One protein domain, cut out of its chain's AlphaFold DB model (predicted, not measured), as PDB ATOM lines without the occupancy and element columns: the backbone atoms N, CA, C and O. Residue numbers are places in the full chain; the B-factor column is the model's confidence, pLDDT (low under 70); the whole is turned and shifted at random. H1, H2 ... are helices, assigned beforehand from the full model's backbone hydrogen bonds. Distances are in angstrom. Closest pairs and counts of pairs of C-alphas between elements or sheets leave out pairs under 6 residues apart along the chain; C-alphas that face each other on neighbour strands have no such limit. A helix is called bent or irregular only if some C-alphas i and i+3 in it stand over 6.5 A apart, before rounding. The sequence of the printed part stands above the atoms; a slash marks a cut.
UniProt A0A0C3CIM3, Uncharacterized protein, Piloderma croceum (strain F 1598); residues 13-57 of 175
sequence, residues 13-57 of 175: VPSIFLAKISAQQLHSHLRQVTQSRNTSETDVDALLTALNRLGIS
ATOM      1  N   VAL A  13      14.404 -28.676 -45.868       56.62
ATOM      2  CA  VAL A  13      15.326 -29.221 -44.855       56.62
ATOM      3  C   VAL A  13      14.940 -30.646 -44.423       56.62
ATOM      4  O   VAL A  13      15.827 -31.504 -44.419       56.62
ATOM      5  N   PRO A  14      13.660 -30.956 -44.128       56.75
ATOM      6  CA  PRO A  14      13.232 -32.326 -43.840       56.75
ATOM      7  C   PRO A  14      13.466 -33.284 -45.016       56.75
ATOM      8  O   PRO A  14      13.952 -34.394 -44.814       56.75
ATOM      9  N   SER A  15      13.211 -32.837 -46.247       56.22
ATOM     10  CA  SER A  15      13.380 -33.638 -47.466       56.22
ATOM     11  C   SER A  15      14.843 -34.005 -47.723       56.22
ATOM     12  O   SER A  15      15.145 -35.140 -48.080       56.22
ATOM     13  N   ILE A  16      15.776 -33.080 -47.469       59.97
ATOM     14  CA  ILE A  16      17.221 -33.349 -47.554       59.97
ATOM     15  C   ILE A  16      17.670 -34.328 -46.460       59.97
ATOM     16  O   ILE A  16      18.580 -35.125 -46.688       59.97
ATOM     17  N   PHE A  17      17.060 -34.267 -45.274       63.81
ATOM     18  CA  PHE A  17      17.394 -35.160 -44.166       63.81
ATOM     19  C   PHE A  17      16.890 -36.586 -44.422       63.81
ATOM     20  O   PHE A  17      17.647 -37.542 -44.266       63.81
ATOM     21  N   LEU A  18      15.653 -36.724 -44.906       66.62
ATOM     22  CA  LEU A  18      15.069 -38.014 -45.279       66.62
ATOM     23  C   LEU A  18      15.744 -38.629 -46.507       66.62
ATOM     24  O   LEU A  18      15.942 -39.835 -46.535       66.62
ATOM     25  N   ALA A  19      16.205 -37.822 -47.468       67.62
ATOM     26  CA  ALA A  19      16.976 -38.313 -48.613       67.62
ATOM     27  C   ALA A  19      18.344 -38.912 -48.229       67.62
ATOM     28  O   ALA A  19      18.962 -39.606 -49.035       67.62
ATOM     29  N   LYS A  20      18.846 -38.626 -47.020       76.81
ATOM     30  CA  LYS A  20      20.132 -39.128 -46.508       76.81
ATOM     31  C   LYS A  20      19.994 -40.270 -45.508       76.81
ATOM     32  O   LYS A  20      21.007 -40.857 -45.133       76.81
ATOM     33  N   ILE A  21      18.778 -40.563 -45.063       77.31
ATOM     34  CA  ILE A  21      18.487 -41.650 -44.138       77.31
ATOM     35  C   ILE A  21      17.909 -42.814 -44.941       77.31
ATOM     36  O   ILE A  21      16.967 -42.657 -45.711       77.31
ATOM     37  N   SER A  22      18.482 -44.002 -44.769       80.00
ATOM     38  CA  SER A  22      17.880 -45.220 -45.315       80.00
ATOM     39  C   SER A  22      16.574 -45.553 -44.584       80.00
ATOM     40  O   SER A  22      16.404 -45.214 -43.411       80.00
ATOM     41  N   ALA A  23      15.673 -46.291 -45.240       70.19
ATOM     42  CA  ALA A  23      14.436 -46.768 -44.615       70.19
ATOM     43  C   ALA A  23      14.701 -47.535 -43.300       70.19
ATOM     44  O   ALA A  23      13.992 -47.345 -42.315       70.19
ATOM     45  N   GLN A  24      15.779 -48.325 -43.248       67.25
ATOM     46  CA  GLN A  24      16.198 -49.055 -42.047       67.25
ATOM     47  C   GLN A  24      16.630 -48.124 -40.903       67.25
ATOM     48  O   GLN A  24      16.267 -48.359 -39.751       67.25
ATOM     49  N   GLN A  25      17.368 -47.050 -41.201       72.06
ATOM     50  CA  GLN A  25      17.770 -46.059 -40.194       72.06
ATOM     51  C   GLN A  25      16.570 -45.272 -39.668       72.06
ATOM     52  O   GLN A  25      16.467 -45.062 -38.460       72.06
ATOM     53  N   LEU A  26      15.641 -44.888 -40.551       75.12
ATOM     54  CA  LEU A  26      14.399 -44.230 -40.150       75.12
ATOM     55  C   LEU A  26      13.587 -45.131 -39.216       75.12
ATOM     56  O   LEU A  26      13.193 -44.697 -38.138       75.12
ATOM     57  N   HIS A  27      13.398 -46.393 -39.602       66.94
ATOM     58  CA  HIS A  27      12.690 -47.385 -38.799       66.94
ATOM     59  C   HIS A  27      13.352 -47.592 -37.428       66.94
ATOM     60  O   HIS A  27      12.678 -47.539 -36.400       66.94
ATOM     61  N   SER A  28      14.678 -47.756 -37.385       70.06
ATOM     62  CA  SER A  28      15.419 -47.907 -36.128       70.06
ATOM     63  C   SER A  28      15.272 -46.685 -35.217       70.06
ATOM     64  O   SER A  28      15.107 -46.845 -34.010       70.06
ATOM     65  N   HIS A  29      15.321 -45.474 -35.777       71.38
ATOM     66  CA  HIS A  29      15.153 -44.239 -35.008       71.38
ATOM     67  C   HIS A  29      13.726 -44.089 -34.480       71.38
ATOM     68  O   HIS A  29      13.548 -43.784 -33.303       71.38
ATOM     69  N   LEU A  30      12.714 -44.347 -35.313       71.94
ATOM     70  CA  LEU A  30      11.313 -44.309 -34.892       71.94
ATOM     71  C   LEU A  30      11.054 -45.311 -33.767       71.94
ATOM     72  O   LEU A  30      10.491 -44.935 -32.745       71.94
ATOM     73  N   ARG A  31      11.549 -46.547 -33.904       68.75
ATOM     74  CA  ARG A  31      11.444 -47.583 -32.868       68.75
ATOM     75  C   ARG A  31      12.115 -47.165 -31.558       68.75
ATOM     76  O   ARG A  31      11.555 -47.369 -30.489       68.75
ATOM     77  N   GLN A  32      13.303 -46.566 -31.627       72.19
ATOM     78  CA  GLN A  32      14.017 -46.100 -30.436       72.19
ATOM     79  C   GLN A  32      13.259 -44.976 -29.715       72.19
ATOM     80  O   GLN A  32      13.211 -44.956 -28.486       72.19
ATOM     81  N   VAL A  33      12.658 -44.053 -30.470       70.25
ATOM     82  CA  VAL A  33      11.859 -42.956 -29.910       70.25
ATOM     83  C   VAL A  33      10.566 -43.487 -29.296       70.25
ATOM     84  O   VAL A  33      10.242 -43.122 -28.170       70.25
ATOM     85  N   THR A  34       9.848 -44.395 -29.957       66.38
ATOM     86  CA  THR A  34       8.586 -44.933 -29.419       66.38
ATOM     87  C   THR A  34       8.783 -45.851 -28.211       66.38
ATOM     88  O   THR A  34       7.896 -45.944 -27.370       66.38
ATOM     89  N   GLN A  35       9.949 -46.489 -28.073       70.81
ATOM     90  CA  GLN A  35      10.292 -47.326 -26.914       70.81
ATOM     91  C   GLN A  35      10.905 -46.543 -25.739       70.81
ATOM     92  O   GLN A  35      11.101 -47.098 -24.654       70.81
ATOM     93  N   SER A  36      11.225 -45.260 -25.924       75.56
ATOM     94  CA  SER A  36      11.765 -44.422 -24.856       75.56
ATOM     95  C   SER A  36      10.674 -44.085 -23.838       75.56
ATOM     96  O   SER A  36       9.657 -43.482 -24.168       75.56
ATOM     97  N   ARG A  37      10.915 -44.399 -22.559       70.75
ATOM     98  CA  ARG A  37      10.001 -44.068 -21.443       70.75
ATOM     99  C   ARG A  37       9.794 -42.562 -21.221       70.75
ATOM    100  O   ARG A  37       8.967 -42.190 -20.399       70.75
ATOM    101  N   ASN A  38      10.553 -41.718 -21.919       79.31
ATOM    102  CA  ASN A  38      10.489 -40.261 -21.803       79.31
ATOM    103  C   ASN A  38       9.711 -39.598 -22.945       79.31
ATOM    104  O   ASN A  38       9.665 -38.374 -22.995       79.31
ATOM    105  N   THR A  39       9.157 -40.372 -23.875       76.69
ATOM    106  CA  THR A  39       8.406 -39.809 -24.996       76.69
ATOM    107  C   THR A  39       7.071 -39.291 -24.488       76.69
ATOM    108  O   THR A  39       6.238 -40.057 -24.005       76.69
ATOM    109  N   SER A  40       6.891 -37.975 -24.554       80.75
ATOM    110  CA  SER A  40       5.645 -37.327 -24.159       80.75
ATOM    111  C   SER A  40       4.618 -37.383 -25.291       80.75
ATOM    112  O   SER A  40       4.973 -37.518 -26.462       80.75
ATOM    113  N   GLU A  41       3.334 -37.211 -24.964       74.88
ATOM    114  CA  GLU A  41       2.271 -37.051 -25.972       74.88
ATOM    115  C   GLU A  41       2.586 -35.901 -26.946       74.88
ATOM    116  O   GLU A  41       2.362 -36.012 -28.149       74.88
ATOM    117  N   THR A  42       3.217 -34.828 -26.453       77.75
ATOM    118  CA  THR A  42       3.631 -33.679 -27.268       77.75
ATOM    119  C   THR A  42       4.704 -34.039 -28.300       77.75
ATOM    120  O   THR A  42       4.693 -33.497 -29.406       77.75
ATOM    121  N   ASP A  43       5.615 -34.961 -27.978       76.31
ATOM    122  CA  ASP A  43       6.646 -35.422 -28.917       76.31
ATOM    123  C   ASP A  43       6.030 -36.252 -30.053       76.31
ATOM    124  O   ASP A  43       6.431 -36.127 -31.213       76.31
ATOM    125  N   VAL A  44       5.012 -37.057 -29.730       76.00
ATOM    126  CA  VAL A  44       4.242 -37.830 -30.715       76.00
ATOM    127  C   VAL A  44       3.450 -36.894 -31.631       76.00
ATOM    128  O   VAL A  44       3.528 -37.027 -32.853       76.00
ATOM    129  N   ASP A  45       2.766 -35.889 -31.081       74.94
ATOM    130  CA  ASP A  45       2.028 -34.893 -31.869       74.94
ATOM    131  C   ASP A  45       2.943 -34.077 -32.794       74.94
ATOM    132  O   ASP A  45       2.601 -33.798 -33.951       74.94
ATOM    133  N   ALA A  46       4.136 -33.711 -32.315       76.25
ATOM    134  CA  ALA A  46       5.136 -33.019 -33.119       76.25
ATOM    135  C   ALA A  46       5.616 -33.886 -34.294       76.25
ATOM    136  O   ALA A  46       5.740 -33.386 -35.419       76.25
ATOM    137  N   LEU A  47       5.829 -35.186 -34.063       79.44
ATOM    138  CA  LEU A  47       6.183 -36.148 -35.104       79.44
ATOM    139  C   LEU A  47       5.062 -36.294 -36.142       79.44
ATOM    140  O   LEU A  47       5.321 -36.155 -37.337       79.44
ATOM    141  N   LEU A  48       3.817 -36.508 -35.710       76.81
ATOM    142  CA  LEU A  48       2.661 -36.626 -36.607       76.81
ATOM    143  C   LEU A  48       2.456 -35.354 -37.438       76.81
ATOM    144  O   LEU A  48       2.198 -35.415 -38.641       76.81
ATOM    145  N   THR A  49       2.647 -34.186 -36.823       75.81
ATOM    146  CA  THR A  49       2.609 -32.896 -37.520       75.81
ATOM    147  C   THR A  49       3.710 -32.796 -38.578       75.81
ATOM    148  O   THR A  49       3.460 -32.310 -39.683       75.81
ATOM    149  N   ALA A  50       4.926 -33.255 -38.273       75.94
ATOM    150  CA  ALA A  50       6.032 -33.265 -39.225       75.94
ATOM    151  C   ALA A  50       5.775 -34.224 -40.401       75.94
ATOM    152  O   ALA A  50       5.995 -33.837 -41.547       75.94
ATOM    153  N   LEU A  51       5.250 -35.424 -40.135       76.69
ATOM    154  CA  LEU A  51       4.871 -36.402 -41.162       76.69
ATOM    155  C   LEU A  51       3.783 -35.847 -42.095       76.69
ATOM    156  O   LEU A  51       3.950 -35.870 -43.314       76.69
ATOM    157  N   ASN A  52       2.738 -35.225 -41.542       76.12
ATOM    158  CA  ASN A  52       1.706 -34.568 -42.351       76.12
ATOM    159  C   ASN A  52       2.283 -33.440 -43.226       76.12
ATOM    160  O   ASN A  52       1.912 -33.306 -44.391       76.12
ATOM    161  N   ARG A  53       3.228 -32.641 -42.707       73.69
ATOM    162  CA  ARG A  53       3.909 -31.586 -43.490       73.69
ATOM    163  C   ARG A  53       4.777 -32.134 -44.621       73.69
ATOM    164  O   ARG A  53       4.987 -31.435 -45.606       73.69
ATOM    165  N   LEU A  54       5.268 -33.361 -44.480       68.75
ATOM    166  CA  LEU A  54       6.001 -34.093 -45.514       68.75
ATOM    167  C   LEU A  54       5.078 -34.726 -46.567       68.75
ATOM    168  O   LEU A  54       5.566 -35.382 -47.483       68.75
ATOM    169  N   GLY A  55       3.760 -34.544 -46.449       69.75
ATOM    170  CA  GLY A  55       2.776 -35.148 -47.344       69.75
ATOM    171  C   GLY A  55       2.476 -36.614 -47.028       69.75
ATOM    172  O   GLY A  55       1.740 -37.255 -47.776       69.75
ATOM    173  N   ILE A  56       3.006 -37.145 -45.919       74.50
ATOM    174  CA  ILE A  56       2.639 -38.468 -45.414       74.50
ATOM    175  C   ILE A  56       1.277 -38.304 -44.743       74.50
ATOM    176  O   ILE A  56       1.171 -37.869 -43.599       74.50
ATOM    177  N   SER A  57       0.223 -38.566 -45.516       76.12
ATOM    178  CA  SER A  57      -1.156 -38.415 -45.067       76.12
ATOM    179  C   SER A  57      -1.495 -39.464 -44.014       76.12
ATOM    180  O   SER A  57      -1.586 -40.651 -44.316       76.12
TER     181      SER A  57
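What this domain is: This is residues 13 to 57 of the 175 residues of an uncharacterized protein of Piloderma croceum (strain F 1598) (UniProt A0A0C3CIM3). Three helices and their links make a loose, open frame: the two longer helices, H2 and H3, run along opposite sides of an empty middle, with their directions nearly reversed. The link from H2 to H3 joins them at one end, and the short helix H1 stands across the other end without closing it. The printed part has 45 residues with three named helices, in the order H1, H2, H3 along the chain, and no named strand; the class is all helix. The whole is only just compact, close to loose, with a radius of gyration of the C-alphas of 11.2 A, and its C-alphas span 29 by 21 by 17 A.

Where its parts are: H1 is residues 13 to 18, 6 residues, and measures 8.8 A from first to last C-alpha; it begins at C-alpha 13 at (15.326, -29.221, -44.855). Residues 19 to 22 lead to H2, residues 23 to 34, which measures 16.4 A from C-alpha 23 at (14.436, -46.768, -44.615) to C-alpha 34 at (8.586, -44.933, -29.419). Residues 35 to 40 lead to H3, residues 41 to 53, the longest helix with 13 residues and 18.4 A, which ends at C-alpha 53 at (3.909, -31.586, -43.490). No helix is bent or irregular.

How they stand to each other: H1 touches no helix. H1 and H2 are only just apart, with their closest C-alphas 8.1 A from each other. H1 and H3 are apart. H2 and H3 are near each other: their closest C-alphas are 8.4 A apart, and 5 pairs of C-alphas lie within 10 A. The N-to-C direction of H2 is (-0.35, 0.17, 0.92) and that of H3 is (-0.01, 0.14, -0.99). In H1, H2 and H3 every O i to N i+4 pair is within hydrogen-bond range.

The domain as a whole: The two C-alphas farthest apart, those of Ile 16 and Arg 37, are 29.1 A from each other, and the first and last printed C-alphas, those of Val 13 and Ser 57, are 18.9 A apart. The printed part has no cut. The link from H1 to H2 is tight, with 4 residues, and that from H2 to H3 is short, with 6 residues; no link is long. Residues 19 to 25, of which 23 to 25 belong to H2, and residues 35 to 42, of which 41 to 42 belong to H3, stand free. The mean pLDDT of the printed part is 72.0, and 13 residues are under 70: residues 13 to 19, 24, 27, 31, 34 and 54 to 55. The mean pLDDT of H1 is 60.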